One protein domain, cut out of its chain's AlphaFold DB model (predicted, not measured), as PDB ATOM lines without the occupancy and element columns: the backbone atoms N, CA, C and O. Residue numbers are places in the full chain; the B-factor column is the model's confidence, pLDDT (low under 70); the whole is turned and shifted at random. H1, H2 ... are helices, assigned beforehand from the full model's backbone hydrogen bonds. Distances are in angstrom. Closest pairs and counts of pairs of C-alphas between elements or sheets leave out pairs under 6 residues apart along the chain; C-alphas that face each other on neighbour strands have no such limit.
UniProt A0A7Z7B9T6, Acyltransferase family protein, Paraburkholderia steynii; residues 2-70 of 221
ATOM      1  N   LEU A   2      -2.852  -9.490  34.989       54.31
ATOM      2  CA  LEU A   2      -3.714  -8.338  34.680       54.31
ATOM      3  C   LEU A   2      -3.248  -7.108  35.483       54.31
ATOM      4  O   LEU A   2      -3.452  -7.038  36.697       54.31
ATOM      5  N   ALA A   3      -2.555  -6.176  34.828       48.94
ATOM      6  CA  ALA A   3      -2.123  -4.913  35.423       48.94
ATOM      7  C   ALA A   3      -3.281  -3.897  35.440       48.94
ATOM      8  O   ALA A   3      -4.110  -3.871  34.526       48.94
ATOM      9  N   ARG A   4      -3.354  -3.060  36.487       51.72
ATOM     10  CA  ARG A   4      -4.234  -1.879  36.518       51.72
ATOM     11  C   ARG A   4      -3.666  -0.864  35.522       51.72
ATOM     12  O   ARG A   4      -2.554  -0.398  35.737       51.72
ATOM     13  N   GLY A   5      -4.398  -0.587  34.443       52.78
ATOM     14  CA  GLY A   5      -4.003   0.388  33.416       52.78
ATOM     15  C   GLY A   5      -4.221  -0.048  31.963       52.78
ATOM     16  O   GLY A   5      -4.093   0.782  31.078       52.78
ATOM     17  N   ASN A   6      -4.565  -1.316  31.701       57.22
ATOM     18  CA  ASN A   6      -4.874  -1.796  30.344       57.22
ATOM     19  C   ASN A   6      -5.868  -2.971  30.365       57.22
ATOM     20  O   ASN A   6      -5.607  -4.046  29.826       57.22
ATOM     21  N   ASN A   7      -6.962  -2.830  31.115       69.19
ATOM     22  CA  ASN A   7      -8.017  -3.835  31.139       69.19
ATOM     23  C   ASN A   7      -9.389  -3.162  31.088       69.19
ATOM     24  O   ASN A   7      -9.611  -2.126  31.708       69.19
ATOM     25  N   ASN A   8     -10.317  -3.778  30.361       83.12
ATOM     26  CA  ASN A   8     -11.673  -3.262  30.189       83.12
ATOM     27  C   ASN A   8     -12.603  -3.686  31.339       83.12
ATOM     28  O   ASN A   8     -13.818  -3.672  31.172       83.12
ATOM     29  N   PHE A   9     -12.079  -4.086  32.509       81.38
ATOM     30  CA  PHE A   9     -12.937  -4.547  33.610       81.38
ATOM     31  C   PHE A   9     -13.824  -3.435  34.153       81.38
ATOM     32  O   PHE A   9     -14.956  -3.708  34.538       81.38
ATOM     33  N   ASP A  10     -13.339  -2.194  34.159       83.19
ATOM     34  CA  ASP A  10     -14.144  -1.056  34.595       83.19
ATOM     35  C   ASP A  10     -15.270  -0.760  33.591       83.19
ATOM     36  O   ASP A  10     -16.396  -0.495  34.005       83.19
ATOM     37  N   LEU A  11     -15.022  -0.938  32.285       86.62
ATOM     38  CA  LEU A  11     -16.061  -0.855  31.253       86.62
ATOM     39  C   LEU A  11     -17.097  -1.978  31.398       86.62
ATOM     40  O   LEU A  11     -18.295  -1.711  31.371       86.62
ATOM     41  N   VAL A  12     -16.662  -3.226  31.600       87.62
ATOM     42  CA  VAL A  12     -17.592  -4.352  31.802       87.62
ATOM     43  C   VAL A  12     -18.432  -4.142  33.062       87.62
ATOM     44  O   VAL A  12     -19.628  -4.417  33.055       87.62
ATOM     45  N   ARG A  13     -17.840  -3.604  34.133       86.75
ATOM     46  CA  ARG A  13     -18.568  -3.242  35.355       86.75
ATOM     47  C   ARG A  13     -19.563  -2.117  35.134       86.75
ATOM     48  O   ARG A  13     -20.645  -2.176  35.703       86.75
ATOM     49  N   LEU A  14     -19.219  -1.118  34.326       88.62
ATOM     50  CA  LEU A  14     -20.146  -0.052  33.964       88.62
ATOM     51  C   LEU A  14     -21.342  -0.616  33.190       88.62
ATOM     52  O   LEU A  14     -22.479  -0.352  33.561       88.62
ATOM     53  N   ILE A  15     -21.094  -1.448  32.175       90.12
ATOM     54  CA  ILE A  15     -22.155  -2.116  31.407       90.12
ATOM     55  C   ILE A  15     -23.023  -2.976  32.334       90.12
ATOM     56  O   ILE A  15     -24.246  -2.885  32.289       90.12
ATOM     57  N   ALA A  16     -22.408  -3.759  33.223       87.69
ATOM     58  CA  ALA A  16     -23.138  -4.551  34.205       87.69
ATOM     59  C   ALA A  16     -23.976  -3.661  35.144       87.69
ATOM     60  O   ALA A  16     -25.141  -3.955  35.374       87.69
ATOM     61  N   ALA A  17     -23.446  -2.538  35.637       87.44
ATOM     62  CA  ALA A  17     -24.205  -1.607  36.476       87.44
ATOM     63  C   ALA A  17     -25.430  -1.028  35.745       87.44
ATOM     64  O   ALA A  17     -26.506  -0.927  36.334       87.44
ATOM     65  N   LEU A  18     -25.287  -0.696  34.458       89.12
ATOM     66  CA  LEU A  18     -26.399  -0.241  33.621       89.12
ATOM     67  C   LEU A  18     -27.451  -1.340  33.426       89.12
ATOM     68  O   LEU A  18     -28.642  -1.067  33.537       89.12
ATOM     69  N   LEU A  19     -27.029  -2.587  33.200       87.00
ATOM     70  CA  LEU A  19     -27.935  -3.733  33.077       87.00
ATOM     71  C   LEU A  19     -28.671  -4.050  34.388       87.00
ATOM     72  O   LEU A  19     -29.856  -4.368  34.348       87.00
ATOM     73  N   VAL A  20     -28.013  -3.912  35.548       84.31
ATOM     74  CA  VAL A  20     -28.669  -4.010  36.869       84.31
ATOM     75  C   VAL A  20     -29.746  -2.935  37.004       84.31
ATOM     76  O   VAL A  20     -30.877  -3.243  37.375       84.31
ATOM     77  N   MET A  21     -29.414  -1.685  36.675       83.94
ATOM     78  CA  MET A  21     -30.359  -0.568  36.734       83.94
ATOM     79  C   MET A  21     -31.564  -0.803  35.819       83.94
ATOM     80  O   MET A  21     -32.703  -0.639  36.249       83.94
ATOM     81  N   TYR A  22     -31.317  -1.244  34.584       84.31
ATOM     82  CA  TYR A  22     -32.353  -1.572  33.611       84.31
ATOM     83  C   TYR A  22     -33.248  -2.728  34.087       84.31
ATOM     84  O   TYR A  22     -34.469  -2.582  34.119       84.31
ATOM     85  N   GLY A  23     -32.660  -3.838  34.547       78.38
ATOM     86  CA  GLY A  23     -33.411  -5.001  35.023       78.38
ATOM     87  C   GLY A  23     -34.263  -4.713  36.266       78.38
ATOM     88  O   GLY A  23     -35.341  -5.279  36.419       78.38
ATOM     89  N   HIS A  24     -33.820  -3.802  37.140       77.00
ATOM     90  CA  HIS A  24     -34.605  -3.365  38.300       77.00
ATOM     91  C   HIS A  24     -35.625  -2.264  37.986       77.00
ATOM     92  O   HIS A  24     -36.580  -2.104  38.746       77.00
ATOM     93  N   ALA A  25     -35.483  -1.538  36.876       78.19
ATOM     94  CA  ALA A  25     -36.460  -0.531  36.477       78.19
ATOM     95  C   ALA A  25     -37.821  -1.156  36.125       78.19
ATOM     96  O   ALA A  25     -38.851  -0.576  36.456       78.19
ATOM     97  N   GLY A  26     -37.844  -2.354  35.529       73.00
ATOM     98  CA  GLY A  26     -39.083  -3.052  35.160       73.00
ATOM     99  C   GLY A  26     -40.033  -3.313  36.334       73.00
ATOM    100  O   GLY A  26     -41.170  -2.834  36.301       73.00
ATOM    101  N   PRO A  27     -39.586  -4.008  37.398       67.50
ATOM    102  CA  PRO A  27     -40.400  -4.241  38.592       67.50
ATOM    103  C   PRO A  27     -40.808  -2.963  39.334       67.50
ATOM    104  O   PRO A  27     -41.854  -2.944  39.970       67.50
ATOM    105  N   VAL A  28     -40.004  -1.895  39.266       68.50
ATOM    106  CA  VAL A  28     -40.308  -0.616  39.933       68.50
ATOM    107  C   VAL A  28     -41.363   0.176  39.162       68.50
ATOM    108  O   VAL A  28     -42.276   0.731  39.765       68.50
ATOM    109  N   TYR A  29     -41.238   0.236  37.835       68.69
ATOM    110  CA  TYR A  29     -42.082   1.079  36.987       68.69
ATOM    111  C   TYR A  29     -43.292   0.350  36.400       68.69
ATOM    112  O   TYR A  29     -44.097   0.988  35.731       68.69
ATOM    113  N   HIS A  30     -43.418  -0.964  36.634       63.25
ATOM    114  CA  HIS A  30     -44.451  -1.826  36.056       63.25
ATOM    115  C   HIS A  30     -44.574  -1.617  34.546       63.25
ATOM    116  O   HIS A  30     -45.467  -0.914  34.079       63.25
ATOM    117  N   TRP A  31     -43.712  -2.257  33.756       60.75
ATOM    118  CA  TRP A  31     -43.715  -2.140  32.288       60.75
ATOM    119  C   TRP A  31     -44.958  -2.722  31.577       60.75
ATOM    120  O   TRP A  31     -44.861  -3.202  30.452       60.75
ATOM    121  N   GLY A  32     -46.143  -2.701  32.192       56.12
ATOM    122  CA  GLY A  32     -47.390  -3.153  31.574       56.12
ATOM    123  C   GLY A  32     -47.388  -4.642  31.228       56.12
ATOM    124  O   GLY A  32     -48.049  -5.040  30.278       56.12
ATOM    125  N   GLY A  33     -46.616  -5.456  31.956       57.50
ATOM    126  CA  GLY A  33     -46.446  -6.881  31.666       57.50
ATOM    127  C   GLY A  33     -45.406  -7.200  30.587       57.50
ATOM    128  O   GLY A  33     -45.242  -8.369  30.257       57.50
ATOM    129  N   ASN A  34     -44.681  -6.205  30.055       59.47
ATOM    130  CA  ASN A  34     -43.576  -6.466  29.135       59.47
ATOM    131  C   ASN A  34     -42.398  -7.103  29.880       59.47
ATOM    132  O   ASN A  34     -41.889  -6.552  30.860       59.47
ATOM    133  N   GLU A  35     -41.981  -8.274  29.405       65.38
ATOM    134  CA  GLU A  35     -40.801  -8.963  29.911       65.38
ATOM    135  C   GLU A  35     -39.519  -8.203  29.533       65.38
ATOM    136  O   GLU A  35     -39.456  -7.475  28.542       65.38
ATOM    137  N   ASP A  36     -38.479  -8.370  30.345       74.44
ATOM    138  CA  ASP A  36     -37.157  -7.795  30.110       74.44
ATOM    139  C   ASP A  36     -36.616  -8.165  28.713       74.44
ATOM    140  O   ASP A  36     -36.584  -9.339  28.348       74.44
ATOM    141  N   LEU A  37     -36.173  -7.173  27.925       75.50
ATOM    142  CA  LEU A  37     -35.635  -7.385  26.565       75.50
ATOM    143  C   LEU A  37     -34.544  -8.464  26.490       75.50
ATOM    144  O   LEU A  37     -34.462  -9.180  25.489       75.50
ATOM    145  N   VAL A  38     -33.699  -8.598  27.515       77.56
ATOM    146  CA  VAL A  38     -32.651  -9.626  27.531       77.56
ATOM    147  C   VAL A  38     -33.279 -11.001  27.699       77.56
ATOM    148  O   VAL A  38     -32.913 -11.932  26.984       77.56
ATOM    149  N   ARG A  39     -34.297 -11.123  28.552       78.38
ATOM    150  CA  ARG A  39     -35.077 -12.356  28.677       78.38
ATOM    151  C   ARG A  39     -35.810 -12.702  27.378       78.38
ATOM    152  O   ARG A  39     -35.731 -13.846  26.943       78.38
ATOM    153  N   LEU A  40     -36.441 -11.724  26.726       78.50
ATOM    154  CA  LEU A  40     -37.163 -11.927  25.461       78.50
ATOM    155  C   LEU A  40     -36.253 -12.389  24.317       78.50
ATOM    156  O   LEU A  40     -36.662 -13.191  23.483       78.50
ATOM    157  N   THR A  41     -35.023 -11.881  24.264       79.50
ATOM    158  CA  THR A  41     -34.083 -12.188  23.176       79.50
ATOM    159  C   THR A  41     -33.259 -13.447  23.429       79.50
ATOM    160  O   THR A  41     -32.935 -14.157  22.480       79.50
ATOM    161  N   THR A  42     -32.914 -13.740  24.685       77.38
ATOM    162  CA  THR A  42     -32.039 -14.873  25.036       77.38
ATOM    163  C   THR A  42     -32.791 -16.105  25.535       77.38
ATOM    164  O   THR A  42     -32.235 -17.200  25.505       77.38
ATOM    165  N   GLY A  43     -34.024 -15.946  26.027       73.94
ATOM    166  CA  GLY A  43     -34.804 -17.015  26.653       73.94
ATOM    167  C   GLY A  43     -34.217 -17.554  27.966       73.94
ATOM    168  O   GLY A  43     -34.706 -18.564  28.465       73.94
ATOM    169  N   PHE A  44     -33.171 -16.924  28.514       70.56
ATOM    170  CA  PHE A  44     -32.433 -17.442  29.668       70.56
ATOM    171  C   PHE A  44     -32.859 -16.774  30.979       70.56
ATOM    172  O   PHE A  44     -33.554 -17.374  31.793       70.56
ATOM    173  N   ASP A  45     -32.446 -15.526  31.181       72.62
ATOM    174  CA  ASP A  45     -32.624 -14.778  32.425       72.62
ATOM    175  C   ASP A  45     -32.767 -13.283  32.085       72.62
ATOM    176  O   ASP A  45     -32.512 -12.872  30.949       72.62
ATOM    177  N   TYR A  46     -33.195 -12.463  33.040       78.06
ATOM    178  CA  TYR A  46     -33.327 -11.022  32.824       78.06
ATOM    179  C   TYR A  46     -31.978 -10.299  32.970       78.06
ATOM    180  O   TYR A  46     -31.018 -10.816  33.554       78.06
ATOM    181  N   ALA A  47     -31.902  -9.071  32.455       81.81
ATOM    182  CA  ALA A  47     -30.675  -8.277  32.408       81.81
ATOM    183  C   ALA A  47     -29.937  -8.161  33.757       81.81
ATOM    184  O   ALA A  47     -28.703  -8.212  33.800       81.81
ATOM    185  N   GLY A  48     -30.679  -8.031  34.863       79.56
ATOM    186  CA  GLY A  48     -30.106  -7.862  36.198       79.56
ATOM    187  C   GLY A  48     -29.342  -9.093  36.680       79.56
ATOM    188  O   GLY A  48     -28.218  -8.956  37.164       79.56
ATOM    189  N   SER A  49     -29.882 -10.298  36.487       77.31
ATOM    190  CA  SER A  49     -29.202 -11.541  36.874       77.31
ATOM    191  C   SER A  49     -27.885 -11.729  36.130       77.31
ATOM    192  O   SER A  49     -26.852 -12.015  36.739       77.31
ATOM    193  N   ILE A  50     -27.896 -11.501  34.813       81.38
ATOM    194  CA  ILE A  50     -26.708 -11.634  33.962       81.38
ATOM    195  C   ILE A  50     -25.615 -10.665  34.414       81.38
ATOM    196  O   ILE A  50     -24.440 -11.030  34.519       81.38
ATOM    197  N   ALA A  51     -26.002  -9.437  34.745       84.94
ATOM    198  CA  ALA A  51     -25.080  -8.445  35.259       84.94
ATOM    199  C   ALA A  51     -24.488  -8.832  36.622       84.94
ATOM    200  O   ALA A  51     -23.283  -8.684  36.835       84.94
ATOM    201  N   VAL A  52     -25.301  -9.384  37.528       81.31
ATOM    202  CA  VAL A  52     -24.825  -9.903  38.817       81.31
ATOM    203  C   VAL A  52     -23.809 -11.030  38.597       81.31
ATOM    204  O   VAL A  52     -22.740 -10.997  39.208       81.31
ATOM    205  N   TYR A  53     -24.049 -11.965  37.671       82.88
ATOM    206  CA  TYR A  53     -23.065 -13.005  37.338       82.88
ATOM    207  C   TYR A  53     -21.740 -12.419  36.840       82.88
ATOM    208  O   TYR A  53     -20.671 -12.850  37.279       82.88
ATOM    209  N   ALA A  54     -21.787 -11.394  35.984       85.31
ATOM    210  CA  ALA A  54     -20.587 -10.704  35.518       85.31
ATOM    211  C   ALA A  54     -19.813 -10.048  36.678       85.31
ATOM    212  O   ALA A  54     -18.589 -10.198  36.766       85.31
ATOM    213  N   PHE A  55     -20.507  -9.383  37.611       83.94
ATOM    214  CA  PHE A  55     -19.885  -8.815  38.810       83.94
ATOM    215  C   PHE A  55     -19.217  -9.884  39.676       83.94
ATOM    216  O   PHE A  55     -18.057  -9.712  40.055       83.94
ATOM    217  N   PHE A  56     -19.905 -10.994  39.956       83.56
ATOM    218  CA  PHE A  56     -19.355 -12.079  40.771       83.56
ATOM    219  C   PHE A  56     -18.156 -12.755  40.104       83.56
ATOM    220  O   PHE A  56     -17.155 -13.008  40.776       83.56
ATOM    221  N   MET A  57     -18.197 -12.975  38.788       84.12
ATOM    222  CA  MET A  57     -17.074 -13.537  38.035       84.12
ATOM    223  C   MET A  57     -15.836 -12.630  38.107       84.12
ATOM    224  O   MET A  57     -14.749 -13.079  38.481       84.12
ATOM    225  N   ILE A  58     -15.994 -11.336  37.808       84.88
ATOM    226  CA  ILE A  58     -14.885 -10.370  37.845       84.88
ATOM    227  C   ILE A  58     -14.340 -10.233  39.271       84.88
ATOM    228  O   ILE A  58     -13.123 -10.238  39.479       84.88
ATOM    229  N   SER A  59     -15.224 -10.133  40.267       84.38
ATOM    230  CA  SER A  59     -14.835 -10.063  41.676       84.38
ATOM    231  C   SER A  59     -14.093 -11.321  42.120       84.38
ATOM    232  O   SER A  59     -13.042 -11.193  42.743       84.38
ATOM    233  N   GLY A  60     -14.543 -12.519  41.742       83.75
ATOM    234  CA  GLY A  60     -13.868 -13.779  42.070       83.75
ATOM    235  C   GLY A  60     -12.431 -13.836  41.545       83.75
ATOM    236  O   GLY A  60     -11.507 -14.168  42.294       83.75
ATOM    237  N   ILE A  61     -12.212 -13.418  40.293       82.88
ATOM    238  CA  ILE A  61     -10.877 -13.347  39.678       82.88
ATOM    239  C   ILE A  61      -9.980 -12.358  40.441       82.88
ATOM    240  O   ILE A  61      -8.852 -12.685  40.821       82.88
ATOM    241  N   LEU A  62     -10.481 -11.149  40.716       83.31
ATOM    242  CA  LEU A  62      -9.721 -10.103  41.408       83.31
ATOM    243  C   LEU A  62      -9.412 -10.459  42.866       83.31
ATOM    244  O   LEU A  62      -8.313 -10.176  43.343       83.31
ATOM    245  N   VAL A  63     -10.350 -11.088  43.571       85.88
ATOM    246  CA  VAL A  63     -10.180 -11.516  44.965       85.88
ATOM    247  C   VAL A  63      -9.148 -12.630  45.053       85.88
ATOM    248  O   VAL A  63      -8.258 -12.543  45.895       85.88
ATOM    249  N   SER A  64      -9.201 -13.608  44.146       84.75
ATOM    250  CA  SER A  64      -8.227 -14.706  44.070       84.75
ATOM    251  C   SER A  64      -6.813 -14.186  43.794       84.75
ATOM    252  O   SER A  64      -5.866 -14.537  44.497       84.75
ATOM    253  N   MET A  65      -6.664 -13.259  42.841       82.12
ATOM    254  CA  MET A  65      -5.378 -12.594  42.595       82.12
ATOM    255  C   MET A  65      -4.910 -11.774  43.798       82.12
ATOM    256  O   MET A  65      -3.725 -11.749  44.124       82.12
ATOM    257  N   SER A  66      -5.833 -11.081  44.462       84.00
ATOM    258  CA  SER A  66      -5.505 -10.276  45.632       84.00
ATOM    259  C   SER A  66      -5.141 -11.142  46.843       84.00
ATOM    260  O   SER A  66      -4.327 -10.708  47.648       84.00
ATOM    261  N   TYR A  67      -5.659 -12.374  46.949       85.31
ATOM    262  CA  TYR A  67      -5.206 -13.369  47.928       85.31
ATOM    263  C   TYR A  67      -3.751 -13.774  47.667       85.31
ATOM    264  O   TYR A  67      -2.919 -13.669  48.559       85.31
ATOM    265  N   GLN A  68      -3.413 -14.146  46.426       83.50
ATOM    266  CA  GLN A  68      -2.049 -14.559  46.060       83.50
ATOM    267  C   GLN A  68      -0.998 -13.460  46.267       83.50
ATOM    268  O   GLN A  68       0.160 -13.755  46.554       83.50
ATOM    269  N   ARG A  69      -1.385 -12.186  46.117       84.19
ATOM    270  CA  ARG A  69      -0.487 -11.047  46.360       84.19
ATOM    271  C   ARG A  69      -0.273 -10.755  47.841       84.19
ATOM    272  O   ARG A  69       0.678 -10.046  48.164       84.19
ATOM    273  N   GLN A  70      -1.142 -11.245  48.724       84.75
ATOM    274  CA  GLN A  70      -1.144 -10.836  50.120       84.75
ATOM    275  C   GLN A  70      -0.435 -11.845  51.022       84.75
ATOM    276  O   GLN A  70      -0.693 -13.041  50.970       84.75
TER     277      GLN A  70
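Overview. This is residues 2 to 70 of the 221 residues of the protein "Acyltransferase family protein" of Paraburkholderia steynii (UniProt A0A7Z7B9T6). The longest helix, H3, and H1 run opposite ways, partly side by side and offset lengthwise, with short H2 across the chain's return between them. The printed part has 69 residues with three named helices, in the order H1, H2, H3, and no named strand: all helix. It is a loose rod, with a radius of gyration of the C-alphas of 15.2 A and spans of 50 by 21 by 20 A.

Along the chain. H3, residues 47 to 69, measures 33.4 A and ends at C-alpha 69 (-0.487, -11.047, 46.360). H1, residues 9 to 29, measures 29.9 A from C-alpha 9 (-12.937, -4.547, 33.610). H2 is residues 37 to 42.

Arrangement. H3 touches H1, closest at the C-alphas of Val 20 and Gly 48, 4.2 A, at a shallow tilt of 34 degrees, only just short of steep. H3, with residue 47 alone, and H2 only just touch, only at the corner: 3 pairs within 8 A, closest C-alphas Val 38 and Ala 47, 5.4 A; they are about perpendicular, 74 degrees. H1 and H2 are near each other. Every O i to N i+4 pair is within hydrogen-bond range in H2 and H3, and 15 of 17 in H1.

Size, cuts and confidence. The farthest C-alphas, Gly 32 and Gln 70, are 50.4 A apart. The printed part has no cut and no long link. Residues 3 to 8 and 28 to 33 stand free; pLDDT is under 70 at residues 2 to 7 and 27 to 35.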